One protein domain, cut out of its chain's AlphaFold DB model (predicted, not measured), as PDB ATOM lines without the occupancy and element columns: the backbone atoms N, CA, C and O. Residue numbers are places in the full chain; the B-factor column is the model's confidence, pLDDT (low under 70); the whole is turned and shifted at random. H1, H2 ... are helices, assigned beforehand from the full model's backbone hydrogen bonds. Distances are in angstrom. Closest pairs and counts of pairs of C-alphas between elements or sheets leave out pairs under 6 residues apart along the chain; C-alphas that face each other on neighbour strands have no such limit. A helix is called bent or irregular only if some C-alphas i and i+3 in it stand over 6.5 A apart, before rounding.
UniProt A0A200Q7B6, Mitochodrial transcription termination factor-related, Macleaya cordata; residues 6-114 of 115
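Overview. This is residues 6 to 114 of the 115 residues of the protein "Mitochodrial transcription termination factor-related" of Macleaya cordata (UniProt A0A200Q7B6). The longest helix, H4, lies in the middle of a compact helical domain, with H5, H6 and H7 packed round it. A smaller group, H1 with the short helices H2 and H3, lies to one side and joins the rest where H2 packs on H5; H8 runs off as an arm, and residues 107 to 114 stick out. The printed part has 109 residues, with eight named helices, H1 to H8 in chain order, and no named strand; the class is all helix. The radius of gyration of the C-alphas is 13.6 A, and the spans are 39 by 33 by 23 A.

Along the chain. H4, residues 37 to 53, is 21.8 A long and begins at C-alpha 37, (18.224, 38.145, 47.892). Before it come H1, residues 6 to 18, 16.6 A, from C-alpha 6 at (30.379, 39.301, 45.933); H2, residues 23 to 26, 5.1 A; and H3, residues 30 to 34, 7.5 A. After it come H5, residues 60 to 68, 12.6 A; H6, residues 71 to 80, 12.1 A; H7, residues 88 to 93, 8.6 A; and H8, residues 100 to 112, 21.2 A, ending at C-alpha 112, (24.973, 30.982, 35.463). H4, H6 and H8 are only just irregular: C-alphas 39 and 42 are 6.7 A apart, 77 and 80 are 6.7 A, and 101 and 104 are 6.55 A.

Arrangement. H4 is the hub. It touches H7 at a shallow tilt of 16 degrees, opposite ways, the closest C-alphas, of Val 47 and Val 89, being 5.2 A apart. With residues 41 to 48 alone it touches H5, at 36 degrees, only just steep, opposite ways; the closest C-alphas are those of Trp 44 and Leu 67, 6.3 A, and the two form a helical hairpin. With residues 44 to 48 alone H4 touches H6, closest at the C-alphas of Val 47 and Tyr 78, 7.3 A. H6 and H7 form another helical hairpin, the C-alphas of Val 79 and Val 89 being closest at 5.7 A. H2 touches H5, closest at the C-alphas of Asn 25 and Gln 61, 6.7 A. H1 touches H3 with residues 7 to 12 alone, closest at the C-alphas of Ile 8 and Leu 33, 6.1 A. H8 touches no helix. In H1, H5 and H7 every O i to N i+4 pair is within hydrogen-bond range; H4 has 11 of 13, H6 5 of 6, H8 4 of 9 with 5 of 10 O i to N i+3 pairs, H3 0 of 1 with 2 of 2, and H2 is too short for an i+4 pair.

Size, cuts and confidence. The two farthest C-alphas, of Thr 85 and Gln 114, are 40.8 A apart. The printed part has no cut, and no link is long. The mean pLDDT of the printed part is 81.0; residue 38 and residues 98 to 114 are under 70.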
ATOM      1  N   GLU A   6      31.283  39.085  47.062       88.31
ATOM      2  CA  GLU A   6      30.379  39.301  45.933       88.31
ATOM      3  C   GLU A   6      28.919  39.435  46.382       88.31
ATOM      4  O   GLU A   6      28.236  40.392  46.015       88.31
ATOM      5  N   LYS A   7      28.449  38.542  47.263       86.00
ATOM      6  CA  LYS A   7      27.094  38.636  47.812       86.00
ATOM      7  C   LYS A   7      26.899  39.933  48.599       86.00
ATOM      8  O   LYS A   7      25.857  40.568  48.456       86.00
ATOM      9  N   ILE A   8      27.872  40.342  49.418       89.12
ATOM     10  CA  ILE A   8      27.790  41.609  50.169       89.12
ATOM     11  C   ILE A   8      27.685  42.787  49.206       89.12
ATOM     12  O   ILE A   8      26.833  43.653  49.402       89.12
ATOM     13  N   ARG A   9      28.517  42.805  48.161       90.44
ATOM     14  CA  ARG A   9      28.536  43.859  47.142       90.44
ATOM     15  C   ARG A   9      27.189  43.971  46.434       90.44
ATOM     16  O   ARG A   9      26.632  45.065  46.396       90.44
ATOM     17  N   ASN A  10      26.627  42.851  45.983       87.31
ATOM     18  CA  ASN A  10      25.331  42.820  45.298       87.31
ATOM     19  C   ASN A  10      24.184  43.256  46.224       87.31
ATOM     20  O   ASN A  10      23.309  44.023  45.828       87.31
ATOM     21  N   MET A  11      24.204  42.825  47.488       88.56
ATOM     22  CA  MET A  11      23.209  43.246  48.480       88.56
ATOM     23  C   MET A  11      23.312  44.741  48.811       88.56
ATOM     24  O   MET A  11      22.290  45.412  48.948       88.56
ATOM     25  N   MET A  12      24.530  45.270  48.947       91.06
ATOM     26  CA  MET A  12      24.752  46.692  49.206       91.06
ATOM     27  C   MET A  12      24.345  47.557  48.016       91.06
ATOM     28  O   MET A  12      23.684  48.572  48.229       91.06
ATOM     29  N   ASP A  13      24.673  47.142  46.790       89.56
ATOM     30  CA  ASP A  13      24.198  47.798  45.567       89.56
ATOM     31  C   ASP A  13      22.666  47.838  45.535       89.56
ATOM     32  O   ASP A  13      22.064  48.901  45.386       89.56
ATOM     33  N   PHE A  14      22.019  46.704  45.812       86.25
ATOM     34  CA  PHE A  14      20.566  46.635  45.868       86.25
ATOM     35  C   PHE A  14      19.976  47.583  46.928       86.25
ATOM     36  O   PHE A  14      19.070  48.368  46.641       86.25
ATOM     37  N   PHE A  15      20.483  47.565  48.160       88.31
ATOM     38  CA  PHE A  15      19.931  48.411  49.218       88.31
ATOM     39  C   PHE A  15      20.173  49.903  48.986       88.31
ATOM     40  O   PHE A  15      19.260  50.702  49.197       88.31
ATOM     41  N   VAL A  16      21.375  50.287  48.566       90.44
ATOM     42  CA  VAL A  16      21.750  51.700  48.448       90.44
ATOM     43  C   VAL A  16      21.296  52.277  47.114       90.44
ATOM     44  O   VAL A  16      20.613  53.297  47.100       90.44
ATOM     45  N   ASN A  17      21.614  51.612  46.005       87.94
ATOM     46  CA  ASN A  17      21.376  52.154  44.670       87.94
ATOM     47  C   ASN A  17      19.961  51.852  44.168       87.94
ATOM     48  O   ASN A  17      19.347  52.716  43.549       87.94
ATOM     49  N   LYS A  18      19.406  50.662  44.455       83.94
ATOM     50  CA  LYS A  18      18.052  50.300  43.986       83.94
ATOM     51  C   LYS A  18      16.951  50.744  44.947       83.94
ATOM     52  O   LYS A  18      15.935  51.277  44.510       83.94
ATOM     53  N   LEU A  19      17.127  50.548  46.257       82.69
ATOM     54  CA  LEU A  19      16.124  50.961  47.252       82.69
ATOM     55  C   LEU A  19      16.322  52.378  47.800       82.69
ATOM     56  O   LEU A  19      15.427  52.879  48.488       82.69
ATOM     57  N   GLY A  20      17.459  53.016  47.514       86.44
ATOM     58  CA  GLY A  20      17.767  54.360  48.001       86.44
ATOM     59  C   GLY A  20      18.032  54.425  49.506       86.44
ATOM     60  O   GLY A  20      17.898  55.494  50.102       86.44
ATOM     61  N   LEU A  21      18.351  53.302  50.161       88.25
ATOM     62  CA  LEU A  21      18.617  53.286  51.597       88.25
ATOM     63  C   LEU A  21      19.974  53.916  51.896       88.25
ATOM     64  O   LEU A  21      20.968  53.661  51.217       88.25
ATOM     65  N   LYS A  22      20.055  54.679  52.987       90.88
ATOM     66  CA  LYS A  22      21.351  55.179  53.450       90.88
ATOM     67  C   LYS A  22      22.206  54.004  53.939       90.88
ATOM     68  O   LYS A  22      21.697  53.172  54.699       90.88
ATOM     69  N   PRO A  23      23.514  53.969  53.627       90.88
ATOM     70  CA  PRO A  23      24.417  52.938  54.143       90.88
ATOM     71  C   PRO A  23      24.380  52.814  55.673       90.88
ATOM     72  O   PRO A  23      24.421  51.710  56.211       90.88
ATOM     73  N   SER A  24      24.209  53.936  56.385       91.25
ATOM     74  CA  SER A  24      24.084  53.966  57.847       91.25
ATOM     75  C   SER A  24      22.826  53.275  58.374       91.25
ATOM     76  O   SER A  24      22.836  52.788  59.502       91.25
ATOM     77  N   ASN A  25      21.751  53.197  57.587       89.88
ATOM     78  CA  ASN A  25      20.600  52.378  57.943       89.88
ATOM     79  C   ASN A  25      20.954  50.897  57.780       89.88
ATOM     80  O   ASN A  25      20.737  50.125  58.709       89.88
ATOM     81  N   VAL A  26      21.554  50.503  56.648       90.31
ATOM     82  CA  VAL A  26      21.951  49.103  56.387       90.31
ATOM     83  C   VAL A  26      22.900  48.576  57.466       90.31
ATOM     84  O   VAL A  26      22.701  47.474  57.975       90.31
ATOM     85  N   ALA A  27      23.855  49.401  57.897       91.00
ATOM     86  CA  ALA A  27      24.800  49.074  58.962       91.00
ATOM     87  C   ALA A  27      24.141  48.786  60.329       91.00
ATOM     88  O   ALA A  27      24.723  48.061  61.130       91.00
ATOM     89  N   GLN A  28      22.928  49.292  60.598       90.31
ATOM     90  CA  GLN A  28      22.180  48.961  61.826       90.31
ATOM     91  C   GLN A  28      21.597  47.542  61.800       90.31
ATOM     92  O   GLN A  28      21.279  46.987  62.851       90.31
ATOM     93  N   TYR A  29      21.449  46.943  60.614       88.38
ATOM     94  CA  TYR A  29      20.850  45.623  60.424       88.38
ATOM     95  C   TYR A  29      21.736  44.730  59.536       88.38
ATOM     96  O   TYR A  29      21.279  44.256  58.492       88.38
ATOM     97  N   PRO A  30      22.984  44.425  59.945       86.81
ATOM     98  CA  PRO A  30      23.939  43.679  59.117       86.81
ATOM     99  C   PRO A  30      23.439  42.277  58.737       86.81
ATOM    100  O   PRO A  30      23.775  41.758  57.675       86.81
ATOM    101  N   ASN A  31      22.547  41.691  59.545       87.06
ATOM    102  CA  ASN A  31      21.893  40.413  59.256       87.06
ATOM    103  C   ASN A  31      21.090  40.415  57.941       87.06
ATOM    104  O   ASN A  31      20.860  39.347  57.377       87.06
ATOM    105  N   LEU A  32      20.686  41.583  57.428       86.19
ATOM    106  CA  LEU A  32      20.034  41.695  56.120       86.19
ATOM    107  C   LEU A  32      20.923  41.186  54.983       86.19
ATOM    108  O   LEU A  32      20.408  40.575  54.051       86.19
ATOM    109  N   LEU A  33      22.243  41.369  55.090       86.19
ATOM    110  CA  LEU A  33      23.223  40.877  54.115       86.19
ATOM    111  C   LEU A  33      23.320  39.343  54.111       86.19
ATOM    112  O   LEU A  33      23.788  38.742  53.147       86.19
ATOM    113  N   LEU A  34      22.856  38.694  55.183       84.81
ATOM    114  CA  LEU A  34      22.883  37.240  55.324       84.81
ATOM    115  C   LEU A  34      21.655  36.574  54.695       84.81
ATOM    116  O   LEU A  34      21.728  35.404  54.315       84.81
ATOM    117  N   TYR A  35      20.547  37.299  54.530       83.44
ATOM    118  CA  TYR A  35      19.337  36.765  53.907       83.44
ATOM    119  C   TYR A  35      19.536  36.428  52.422       83.44
ATOM    120  O   TYR A  35      20.479  36.867  51.765       83.44
ATOM    121  N   SER A  36      18.650  35.584  51.891       78.56
ATOM    122  CA  SER A  36      18.569  35.318  50.454       78.56
ATOM    123  C   SER A  36      17.985  36.535  49.735       78.56
ATOM    124  O   SER A  36      16.890  36.985  50.098       78.56
ATOM    125  N   LEU A  37      18.672  37.012  48.697       70.69
ATOM    126  CA  LEU A  37      18.224  38.145  47.892       70.69
ATOM    127  C   LEU A  37      16.854  37.856  47.249       70.69
ATOM    128  O   LEU A  37      15.876  38.542  47.531       70.69
ATOM    129  N   GLU A  38      16.748  36.764  46.498       67.31
ATOM    130  CA  GLU A  38      15.552  36.432  45.711       67.31
ATOM    131  C   GLU A  38      14.341  36.049  46.561       67.31
ATOM    132  O   GLU A  38      13.254  36.603  46.404       67.31
ATOM    133  N   LYS A  39      14.517  35.142  47.527       72.62
ATOM    134  CA  LYS A  39      13.375  34.575  48.270       72.62
ATOM    135  C   LYS A  39      12.772  35.517  49.309       72.62
ATOM    136  O   LYS A  39      11.705  35.221  49.844       72.62
ATOM    137  N   ARG A  40      13.471  36.589  49.687       83.00
ATOM    138  CA  ARG A  40      13.080  37.422  50.835       83.00
ATOM    139  C   ARG A  40      13.209  38.900  50.533       83.00
ATOM    140  O   ARG A  40      12.220  39.618  50.630       83.00
ATOM    141  N   ILE A  41      14.406  39.344  50.161       84.69
ATOM    142  CA  ILE A  41      14.673  40.769  49.977       84.69
ATOM    143  C   ILE A  41      13.900  41.317  48.781       84.69
ATOM    144  O   ILE A  41      13.231  42.335  48.938       84.69
ATOM    145  N   ILE A  42      13.901  40.621  47.644       84.38
ATOM    146  CA  ILE A  42      13.142  41.030  46.457       84.38
ATOM    147  C   ILE A  42      11.638  41.048  46.753       84.38
ATOM    148  O   ILE A  42      11.007  42.088  46.582       84.38
ATOM    149  N   LEU A  43      11.074  39.961  47.298       86.00
ATOM    150  CA  LEU A  43       9.635  39.886  47.598       86.00
ATOM    151  C   LEU A  43       9.161  41.008  48.530       86.00
ATOM    152  O   LEU A  43       8.120  41.626  48.300       86.00
ATOM    153  N   TRP A  44       9.913  41.289  49.592       91.00
ATOM    154  CA  TRP A  44       9.538  42.342  50.533       91.00
ATOM    155  C   TRP A  44       9.754  43.731  49.972       91.00
ATOM    156  O   TRP A  44       8.928  44.610  50.215       91.00
ATOM    157  N   SER A  45      10.806  43.915  49.182       89.12
ATOM    158  CA  SER A  45      11.047  45.171  48.482       89.12
ATOM    159  C   SER A  45       9.915  45.479  47.508       89.12
ATOM    160  O   SER A  45       9.383  46.583  47.562       89.12
ATOM    161  N   SER A  46       9.452  44.507  46.715       89.38
ATOM    162  CA  SER A  46       8.316  44.697  45.804       89.38
ATOM    163  C   SER A  46       7.055  45.152  46.544       89.38
ATOM    164  O   SER A  46       6.431  46.136  46.149       89.38
ATOM    165  N   VAL A  47       6.706  44.505  47.663       91.88
ATOM    166  CA  VAL A  47       5.532  44.894  48.472       91.88
ATOM    167  C   VAL A  47       5.695  46.293  49.066       91.88
ATOM    168  O   VAL A  47       4.786  47.117  48.969       91.88
ATOM    169  N   ILE A  48       6.850  46.583  49.670       91.12
ATOM    170  CA  ILE A  48       7.144  47.899  50.257       91.12
ATOM    171  C   ILE A  48       6.993  48.995  49.210       91.12
ATOM    172  O   ILE A  48       6.478  50.070  49.497       91.12
ATOM    173  N   GLN A  49       7.430  48.721  47.995       86.94
ATOM    174  CA  GLN A  49       7.449  49.689  46.922       86.94
ATOM    175  C   GLN A  49       6.072  49.953  46.324       86.94
ATOM    176  O   GLN A  49       5.736  51.111  46.083       86.94
ATOM    177  N   VAL A  50       5.236  48.919  46.194       90.56
ATOM    178  CA  VAL A  50       3.800  49.100  45.939       90.56
ATOM    179  C   VAL A  50       3.193  50.019  47.005       90.56
ATOM    180  O   VAL A  50       2.489  50.970  46.688       90.56
ATOM    181  N   LEU A  51       3.522  49.819  48.282       90.69
ATOM    182  CA  LEU A  51       3.019  50.690  49.349       90.69
ATOM    183  C   LEU A  51       3.601  52.113  49.289       90.69
ATOM    184  O   LEU A  51       2.880  53.072  49.573       90.69
ATOM    185  N   LYS A  52       4.874  52.282  48.907       87.38
ATOM    186  CA  LYS A  52       5.493  53.606  48.702       87.38
ATOM    187  C   LYS A  52       4.819  54.359  47.555       87.38
ATOM    188  O   LYS A  52       4.508  55.535  47.733       87.38
ATOM    189  N   SER A  53       4.534  53.703  46.426       88.06
ATOM    190  CA  SER A  53       3.887  54.341  45.268       88.06
ATOM    191  C   SER A  53       2.454  54.791  45.566       88.06
ATOM    192  O   SER A  53       2.010  55.810  45.045       88.06
ATOM    193  N   LYS A  54       1.757  54.104  46.481       88.88
ATOM    194  CA  LYS A  54       0.446  54.522  47.007       88.88
ATOM    195  C   LYS A  54       0.542  55.512  48.183       88.88
ATOM    196  O   LYS A  54      -0.469  55.856  48.787       88.88
ATOM    197  N   GLY A  55       1.746  55.954  48.560       87.38
ATOM    198  CA  GLY A  55       1.974  56.912  49.649       87.38
ATOM    199  C   GLY A  55       1.766  56.358  51.066       87.38
ATOM    200  O   GLY A  55       1.781  57.130  52.028       87.38
ATOM    201  N   LEU A  56       1.613  55.038  51.212       88.00
ATOM    202  CA  LEU A  56       1.338  54.339  52.474       88.00
ATOM    203  C   LEU A  56       2.607  54.055  53.293       88.00
ATOM    204  O   LEU A  56       2.528  53.630  54.448       88.00
ATOM    205  N   MET A  57       3.784  54.307  52.714       82.12
ATOM    206  CA  MET A  57       5.083  54.132  53.355       82.12
ATOM    207  C   MET A  57       6.057  55.202  52.848       82.12
ATOM    208  O   MET A  57       6.151  55.421  51.647       82.12
ATOM    209  N   LYS A  58       6.753  55.916  53.747       71.19
ATOM    210  CA  LYS A  58       7.531  57.118  53.360       71.19
ATOM    211  C   LYS A  58       8.954  57.219  53.920       71.19
ATOM    212  O   LYS A  58       9.724  58.020  53.412       71.19
ATOM    213  N   LYS A  59       9.317  56.462  54.962       76.31
ATOM    214  CA  LYS A  59      10.613  56.615  55.660       76.31
ATOM    215  C   LYS A  59      11.541  55.432  55.396       76.31
ATOM    216  O   LYS A  59      11.120  54.296  55.607       76.31
ATOM    217  N   ASP A  60      12.806  55.702  55.077       74.56
ATOM    218  CA  ASP A  60      13.849  54.680  54.861       74.56
ATOM    219  C   ASP A  60      14.050  53.786  56.088       74.56
ATOM    220  O   ASP A  60      14.137  52.567  55.963       74.56
ATOM    221  N   GLN A  61      13.995  54.364  57.296       73.00
ATOM    222  CA  GLN A  61      14.011  53.584  58.538       73.00
ATOM    223  C   GLN A  61      12.824  52.606  58.610       73.00
ATOM    224  O   GLN A  61      12.959  51.484  59.081       73.00
ATOM    225  N   GLY A  62      11.655  53.004  58.100       81.81
ATOM    226  CA  GLY A  62      10.503  52.113  58.004       81.81
ATOM    227  C   GLY A  62      10.737  50.978  57.007       81.81
ATOM    228  O   GLY A  62      10.346  49.845  57.283       81.81
ATOM    229  N   VAL A  63      11.388  51.267  55.874       83.94
ATOM    230  CA  VAL A  63      11.716  50.279  54.830       83.94
ATOM    231  C   VAL A  63      12.676  49.234  55.373       83.94
ATOM    232  O   VAL A  63      12.391  48.041  55.293       83.94
ATOM    233  N   ILE A  64      13.774  49.660  55.992       86.25
ATOM    234  CA  ILE A  64      14.767  48.716  56.496       86.25
ATOM    235  C   ILE A  64      14.237  47.872  57.659       86.25
ATOM    236  O   ILE A  64      14.461  46.662  57.694       86.25
ATOM    237  N   THR A  65      13.460  48.471  58.569       88.00
ATOM    238  CA  THR A  65      12.815  47.714  59.643       88.00
ATOM    239  C   THR A  65      11.844  46.685  59.068       88.00
ATOM    240  O   THR A  65      11.821  45.557  59.554       88.00
ATOM    241  N   ALA A  66      11.093  47.019  58.013       89.81
ATOM    242  CA  ALA A  66      10.205  46.071  57.344       89.81
ATOM    243  C   ALA A  66      10.975  44.899  56.714       89.81
ATOM    244  O   ALA A  66      10.581  43.749  56.905       89.81
ATOM    245  N   LEU A  67      12.101  45.172  56.047       88.94
ATOM    246  CA  LEU A  67      12.964  44.147  55.442       88.94
ATOM    247  C   LEU A  67      13.608  43.200  56.468       88.94
ATOM    248  O   LEU A  67      14.050  42.108  56.111       88.94
ATOM    249  N   HIS A  68      13.671  43.593  57.740       88.25
ATOM    250  CA  HIS A  68      14.230  42.768  58.810       88.25
ATOM    251  C   HIS A  68      13.202  41.821  59.461       88.25
ATOM    252  O   HIS A  68      13.584  40.833  60.087       88.25
ATOM    253  N   LEU A  69      11.899  42.072  59.303       90.06
ATOM    254  CA  LEU A  69      10.842  41.303  59.976       90.06
ATOM    255  C   LEU A  69      10.843  39.828  59.584       90.06
ATOM    256  O   LEU A  69      11.313  39.467  58.519       90.06
ATOM    257  N   SER A  70      10.261  38.956  60.409       89.31
ATOM    258  CA  SER A  70       9.979  37.577  59.993       89.31
ATOM    259  C   SER A  70       8.937  37.537  58.865       89.31
ATOM    260  O   SER A  70       8.159  38.477  58.686       89.31
ATOM    261  N   LYS A  71       8.870  36.416  58.134       89.69
ATOM    262  CA  LYS A  71       7.877  36.202  57.067       89.69
ATOM    263  C   LYS A  71       6.443  36.418  57.548       89.69
ATOM    264  O   LYS A  71       5.682  37.128  56.893       89.69
ATOM    265  N   ASP A  72       6.097  35.870  58.707       92.06
ATOM    266  CA  ASP A  72       4.738  35.970  59.242       92.06
ATOM    267  C   ASP A  72       4.408  37.388  59.702       92.06
ATOM    268  O   ASP A  72       3.320  37.898  59.421       92.06
ATOM    269  N   THR A  73       5.353  38.059  60.368       94.25
ATOM    270  CA  THR A  73       5.158  39.445  60.799       94.25
ATOM    271  C   THR A  73       5.056  40.381  59.598       94.25
ATOM    272  O   THR A  73       4.173  41.241  59.581       94.25
ATOM    273  N   PHE A  74       5.893  40.190  58.575       93.56
ATOM    274  CA  PHE A  74       5.827  40.953  57.332       93.56
ATOM    275  C   PHE A  74       4.472  40.766  56.640       93.56
ATOM    276  O   PHE A  74       3.783  41.747  56.353       93.56
ATOM    277  N   LYS A  75       4.045  39.510  56.447       93.94
ATOM    278  CA  LYS A  75       2.766  39.178  55.805       93.94
ATOM    279  C   LYS A  75       1.592  39.841  56.523       93.94
ATOM    280  O   LYS A  75       0.761  40.467  55.872       93.94
ATOM    281  N   LYS A  76       1.533  39.754  57.855       95.94
ATOM    282  CA  LYS A  76       0.460  40.387  58.641       95.94
ATOM    283  C   LYS A  76       0.460  41.910  58.491       95.94
ATOM    284  O   LYS A  76      -0.597  42.495  58.274       95.94
ATOM    285  N   ARG A  77       1.629  42.553  58.594       94.25
ATOM    286  CA  ARG A  77       1.734  44.023  58.622       94.25
ATOM    287  C   ARG A  77       1.574  44.695  57.262       94.25
ATOM    288  O   ARG A  77       1.068  45.814  57.233       94.25
ATOM    289  N   TYR A  78       2.010  44.052  56.181       94.00
ATOM    290  CA  TYR A  78       2.119  44.699  54.867       94.00
ATOM    291  C   TYR A  78       1.320  44.020  53.756       94.00
ATOM    292  O   TYR A  78       0.982  44.686  52.786       94.00
ATOM    293  N   VAL A  79       0.987  42.734  53.889       94.12
ATOM    294  CA  VAL A  79       0.204  42.020  52.869       94.12
ATOM    295  C   VAL A  79      -1.256  41.965  53.295       94.12
ATOM    296  O   VAL A  79      -2.082  42.651  52.712       94.12
ATOM    297  N   ILE A  80      -1.570  41.251  54.382       96.25
ATOM    298  CA  ILE A  80      -2.953  41.076  54.865       96.25
ATOM    299  C   ILE A  80      -3.593  42.425  55.204       96.25
ATOM    300  O   ILE A  80      -4.747  42.661  54.877       96.25
ATOM    301  N   LYS A  81      -2.833  43.337  55.821       95.31
ATOM    302  CA  LYS A  81      -3.334  44.671  56.174       95.31
ATOM    303  C   LYS A  81      -3.819  45.477  54.962       95.31
ATOM    304  O   LYS A  81      -4.751  46.259  55.103       95.31
ATOM    305  N   TYR A  82      -3.163  45.330  53.812       95.31
ATOM    306  CA  TYR A  82      -3.401  46.180  52.645       95.31
ATOM    307  C   TYR A  82      -4.055  45.448  51.476       95.31
ATOM    308  O   TYR A  82      -4.477  46.115  50.547       95.31
ATOM    309  N   GLN A  83      -4.206  44.124  51.517       95.00
ATOM    310  CA  GLN A  83      -4.693  43.342  50.376       95.00
ATOM    311  C   GLN A  83      -6.061  43.785  49.825       95.00
ATOM    312  O   GLN A  83      -6.275  43.695  48.626       95.00
ATOM    313  N   GLU A  84      -6.959  44.291  50.675       94.94
ATOM    314  CA  GLU A  84      -8.291  44.748  50.249       94.94
ATOM    315  C   GLU A  84      -8.250  46.150  49.615       94.94
ATOM    316  O   GLU A  84      -9.086  46.492  48.788       94.94
ATOM    317  N   THR A  85      -7.279  46.981  50.008       95.44
ATOM    318  CA  THR A  85      -7.166  48.388  49.566       95.44
ATOM    319  C   THR A  85      -6.120  48.591  48.475       95.44
ATOM    320  O   THR A  85      -6.212  49.532  47.694       95.44
ATOM    321  N   VAL A  86      -5.124  47.707  48.417       94.88
ATOM    322  CA  VAL A  86      -4.030  47.674  47.445       94.88
ATOM    323  C   VAL A  86      -3.784  46.211  47.053       94.88
ATOM    324  O   VAL A  86      -2.824  45.602  47.532       94.88
ATOM    325  N   PRO A  87      -4.648  45.599  46.221       92.75
ATOM    326  CA  PRO A  87      -4.534  44.187  45.837       92.75
ATOM    327  C   PRO A  87      -3.175  43.808  45.228       92.75
ATOM    328  O   PRO A  87      -2.730  42.664  45.352       92.75
ATOM    329  N   GLU A  88      -2.461  44.775  44.643       92.44
ATOM    330  CA  GLU A  88      -1.127  44.598  44.062       92.44
ATOM    331  C   GLU A  88      -0.092  44.093  45.087       92.44
ATOM    332  O   GLU A  88       0.886  43.447  44.707       92.44
ATOM    333  N   VAL A  89      -0.306  44.300  46.397       93.06
ATOM    334  CA  VAL A  89       0.595  43.756  47.434       93.06
ATOM    335  C   VAL A  89       0.597  42.227  47.469       93.06
ATOM    336  O   VAL A  89       1.617  41.635  47.826       93.06
ATOM    337  N   ILE A  90      -0.506  41.568  47.089       93.44
ATOM    338  CA  ILE A  90      -0.560  40.101  47.005       93.44
ATOM    339  C   ILE A  90       0.324  39.620  45.860       93.44
ATOM    340  O   ILE A  90       1.129  38.703  46.044       93.44
ATOM    341  N   GLU A  91       0.192  40.235  44.689       90.69
ATOM    342  CA  GLU A  91       0.931  39.812  43.501       90.69
ATOM    343  C   GLU A  91       2.429  40.123  43.652       90.69
ATOM    344  O   GLU A  91       3.263  39.276  43.324       90.69
ATOM    345  N   ALA A  92       2.784  41.245  44.289       89.75
ATOM    346  CA  ALA A  92       4.158  41.531  44.707       89.75
ATOM    347  C   ALA A  92       4.703  40.486  45.693       89.75
ATOM    348  O   ALA A  92       5.805  39.972  45.506       89.75
ATOM    349  N   TYR A  93       3.927  40.107  46.712       90.38
ATOM    350  CA  TYR A  93       4.348  39.101  47.692       90.38
ATOM    351  C   TYR A  93       4.497  37.694  47.091       90.38
ATOM    352  O   TYR A  93       5.269  36.880  47.600       90.38
ATOM    353  N   ARG A  94       3.768  37.400  46.008       88.94
ATOM    354  CA  ARG A  94       3.878  36.159  45.225       88.94
ATOM    355  C   ARG A  94       5.005  36.188  44.188       88.94
ATOM    356  O   ARG A  94       5.199  35.185  43.511       88.94
ATOM    357  N   GLY A  95       5.727  37.303  44.059       85.44
ATOM    358  CA  GLY A  95       6.819  37.453  43.094       85.44
ATOM    359  C   GLY A  95       6.357  37.669  41.653       85.44
ATOM    360  O   GLY A  95       7.152  37.517  40.738       85.44
ATOM    361  N   LYS A  96       5.086  38.024  41.439       83.50
ATOM    362  CA  LYS A  96       4.540  38.313  40.103       83.50
ATOM    363  C   LYS A  96       4.713  39.772  39.685       83.50
ATOM    364  O   LYS A  96       4.504  40.107  38.528       83.50
ATOM    365  N   ILE A  97       5.078  40.632  40.635       74.12
ATOM    366  CA  ILE A  97       5.515  41.999  40.367       74.12
ATOM    367  C   ILE A  97       7.019  42.030  40.612       74.12
ATOM    368  O   ILE A  97       7.482  42.156  41.754       74.12
ATOM    369  N   ALA A  98       7.770  41.870  39.526       61.91
ATOM    370  CA  ALA A  98       9.171  42.236  39.499       61.91
ATOM    371  C   ALA A  98       9.261  43.757  39.341       61.91
ATOM    372  O   ALA A  98       8.501  44.381  38.602       61.91
ATOM    373  N   TRP A  99      10.163  44.362  40.101       60.06
ATOM    374  CA  TRP A  99      10.563  45.740  39.866       60.06
ATOM    375  C   TRP A  99      11.106  45.879  38.435       60.06
ATOM    376  O   TRP A  99      11.892  45.018  38.049       60.06
ATOM    377  N   PRO A 100      10.765  46.934  37.667       50.81
ATOM    378  CA  PRO A 100      11.293  47.122  36.310       50.81
ATOM    379  C   PRO A 100      12.834  47.125  36.260       50.81
ATOM    380  O   PRO A 100      13.427  46.651  35.301       50.81
ATOM    381  N   GLU A 101      13.509  47.568  37.328       45.50
ATOM    382  CA  GLU A 101      14.973  47.481  37.447       45.50
ATOM    383  C   GLU A 101      15.541  46.102  37.866       45.50
ATOM    384  O   GLU A 101      16.768  45.981  37.971       45.50
ATOM    385  N   LEU A 102      14.714  45.078  38.130       47.00
ATOM    386  CA  LEU A 102      15.163  43.704  38.436       47.00
ATOM    387  C   LEU A 102      15.371  42.833  37.186       47.00
ATOM    388  O   LEU A 102      16.082  41.830  37.286       47.00
ATOM    389  N   ASP A 103      14.828  43.224  36.028       41.16
ATOM    390  CA  ASP A 103      14.945  42.446  34.782       41.16
ATOM    391  C   ASP A 103      16.399  42.297  34.306       41.16
ATOM    392  O   ASP A 103      16.765  41.287  33.720       41.16
ATOM    393  N   ILE A 104      17.290  43.233  34.645       44.28
ATOM    394  CA  ILE A 104      18.674  43.207  34.140       44.28
ATOM    395  C   ILE A 104      19.558  42.182  34.884       44.28
ATOM    396  O   ILE A 104      20.603  41.787  34.375       44.28
ATOM    397  N   GLN A 105      19.173  41.730  36.084       41.84
ATOM    398  CA  GLN A 105      20.043  40.894  36.933       41.84
ATOM    399  C   GLN A 105      19.560  39.440  37.069       41.84
ATOM    400  O   GLN A 105      20.388  38.538  37.191       41.84
ATOM    401  N   LEU A 106      18.250  39.177  36.986       41.47
ATOM    402  CA  LEU A 106      17.714  37.805  37.036       41.47
ATOM    403  C   LEU A 106      18.018  37.005  35.760       41.47
ATOM    404  O   LEU A 106      18.226  35.796  35.829       41.47
ATOM    405  N   GLU A 107      18.143  37.677  34.615       37.34
ATOM    406  CA  GLU A 107      18.529  37.050  33.346       37.34
ATOM    407  C   GLU A 107      20.034  36.729  33.261       37.34
ATOM    408  O   GLU A 107      20.474  35.952  32.414       37.34
ATOM    409  N   VAL A 108      20.839  37.302  34.165       40.84
ATOM    410  CA  VAL A 108      22.257  36.952  34.339       40.84
ATOM    411  C   VAL A 108      22.397  35.786  35.320       40.84
ATOM    412  O   VAL A 108      23.157  34.861  35.047       40.84
ATOM    413  N   ALA A 109      21.622  35.777  36.409       38.53
ATOM    414  CA  ALA A 109      21.623  34.686  37.385       38.53
ATOM    415  C   ALA A 109      21.083  33.365  36.801       38.53
ATOM    416  O   ALA A 109      21.691  32.316  37.012       38.53
ATOM    417  N   SER A 110      20.022  33.407  35.983       40.50
ATOM    418  CA  SER A 110      19.483  32.209  35.309       40.50
ATOM    419  C   SER A 110      20.441  31.604  34.274       40.50
ATOM    420  O   SER A 110      20.369  30.411  33.985       40.50
ATOM    421  N   ARG A 111      21.371  32.409  33.742       39.03
ATOM    422  CA  ARG A 111      22.401  31.987  32.782       39.03
ATOM    423  C   ARG A 111      23.614  31.330  33.433       39.03
ATOM    424  O   ARG A 111      24.323  30.598  32.751       39.03
ATOM    425  N   ILE A 112      23.854  31.578  34.721       43.47
ATOM    426  CA  ILE A 112      24.973  30.982  35.463       43.47
ATOM    427  C   ILE A 112      24.602  29.592  36.000       43.47
ATOM    428  O   ILE A 112      25.475  28.745  36.105       43.47
ATOM    429  N   GLU A 113      23.320  29.308  36.257       41.41
ATOM    430  CA  GLU A 113      22.874  27.971  36.695       41.41
ATOM    431  C   GLU A 113      22.697  26.945  35.548       41.41
ATOM    432  O   GLU A 113      22.304  25.808  35.802       41.41
ATOM    433  N   GLN A 114      22.987  27.314  34.291       38.97
ATOM    434  CA  GLN A 114      22.983  26.399  33.132       38.97
ATOM    435  C   GLN A 114      24.385  26.087  32.564       38.97
ATOM    436  O   GLN A 114      24.484  25.531  31.467       38.97
TER     437      GLN A 114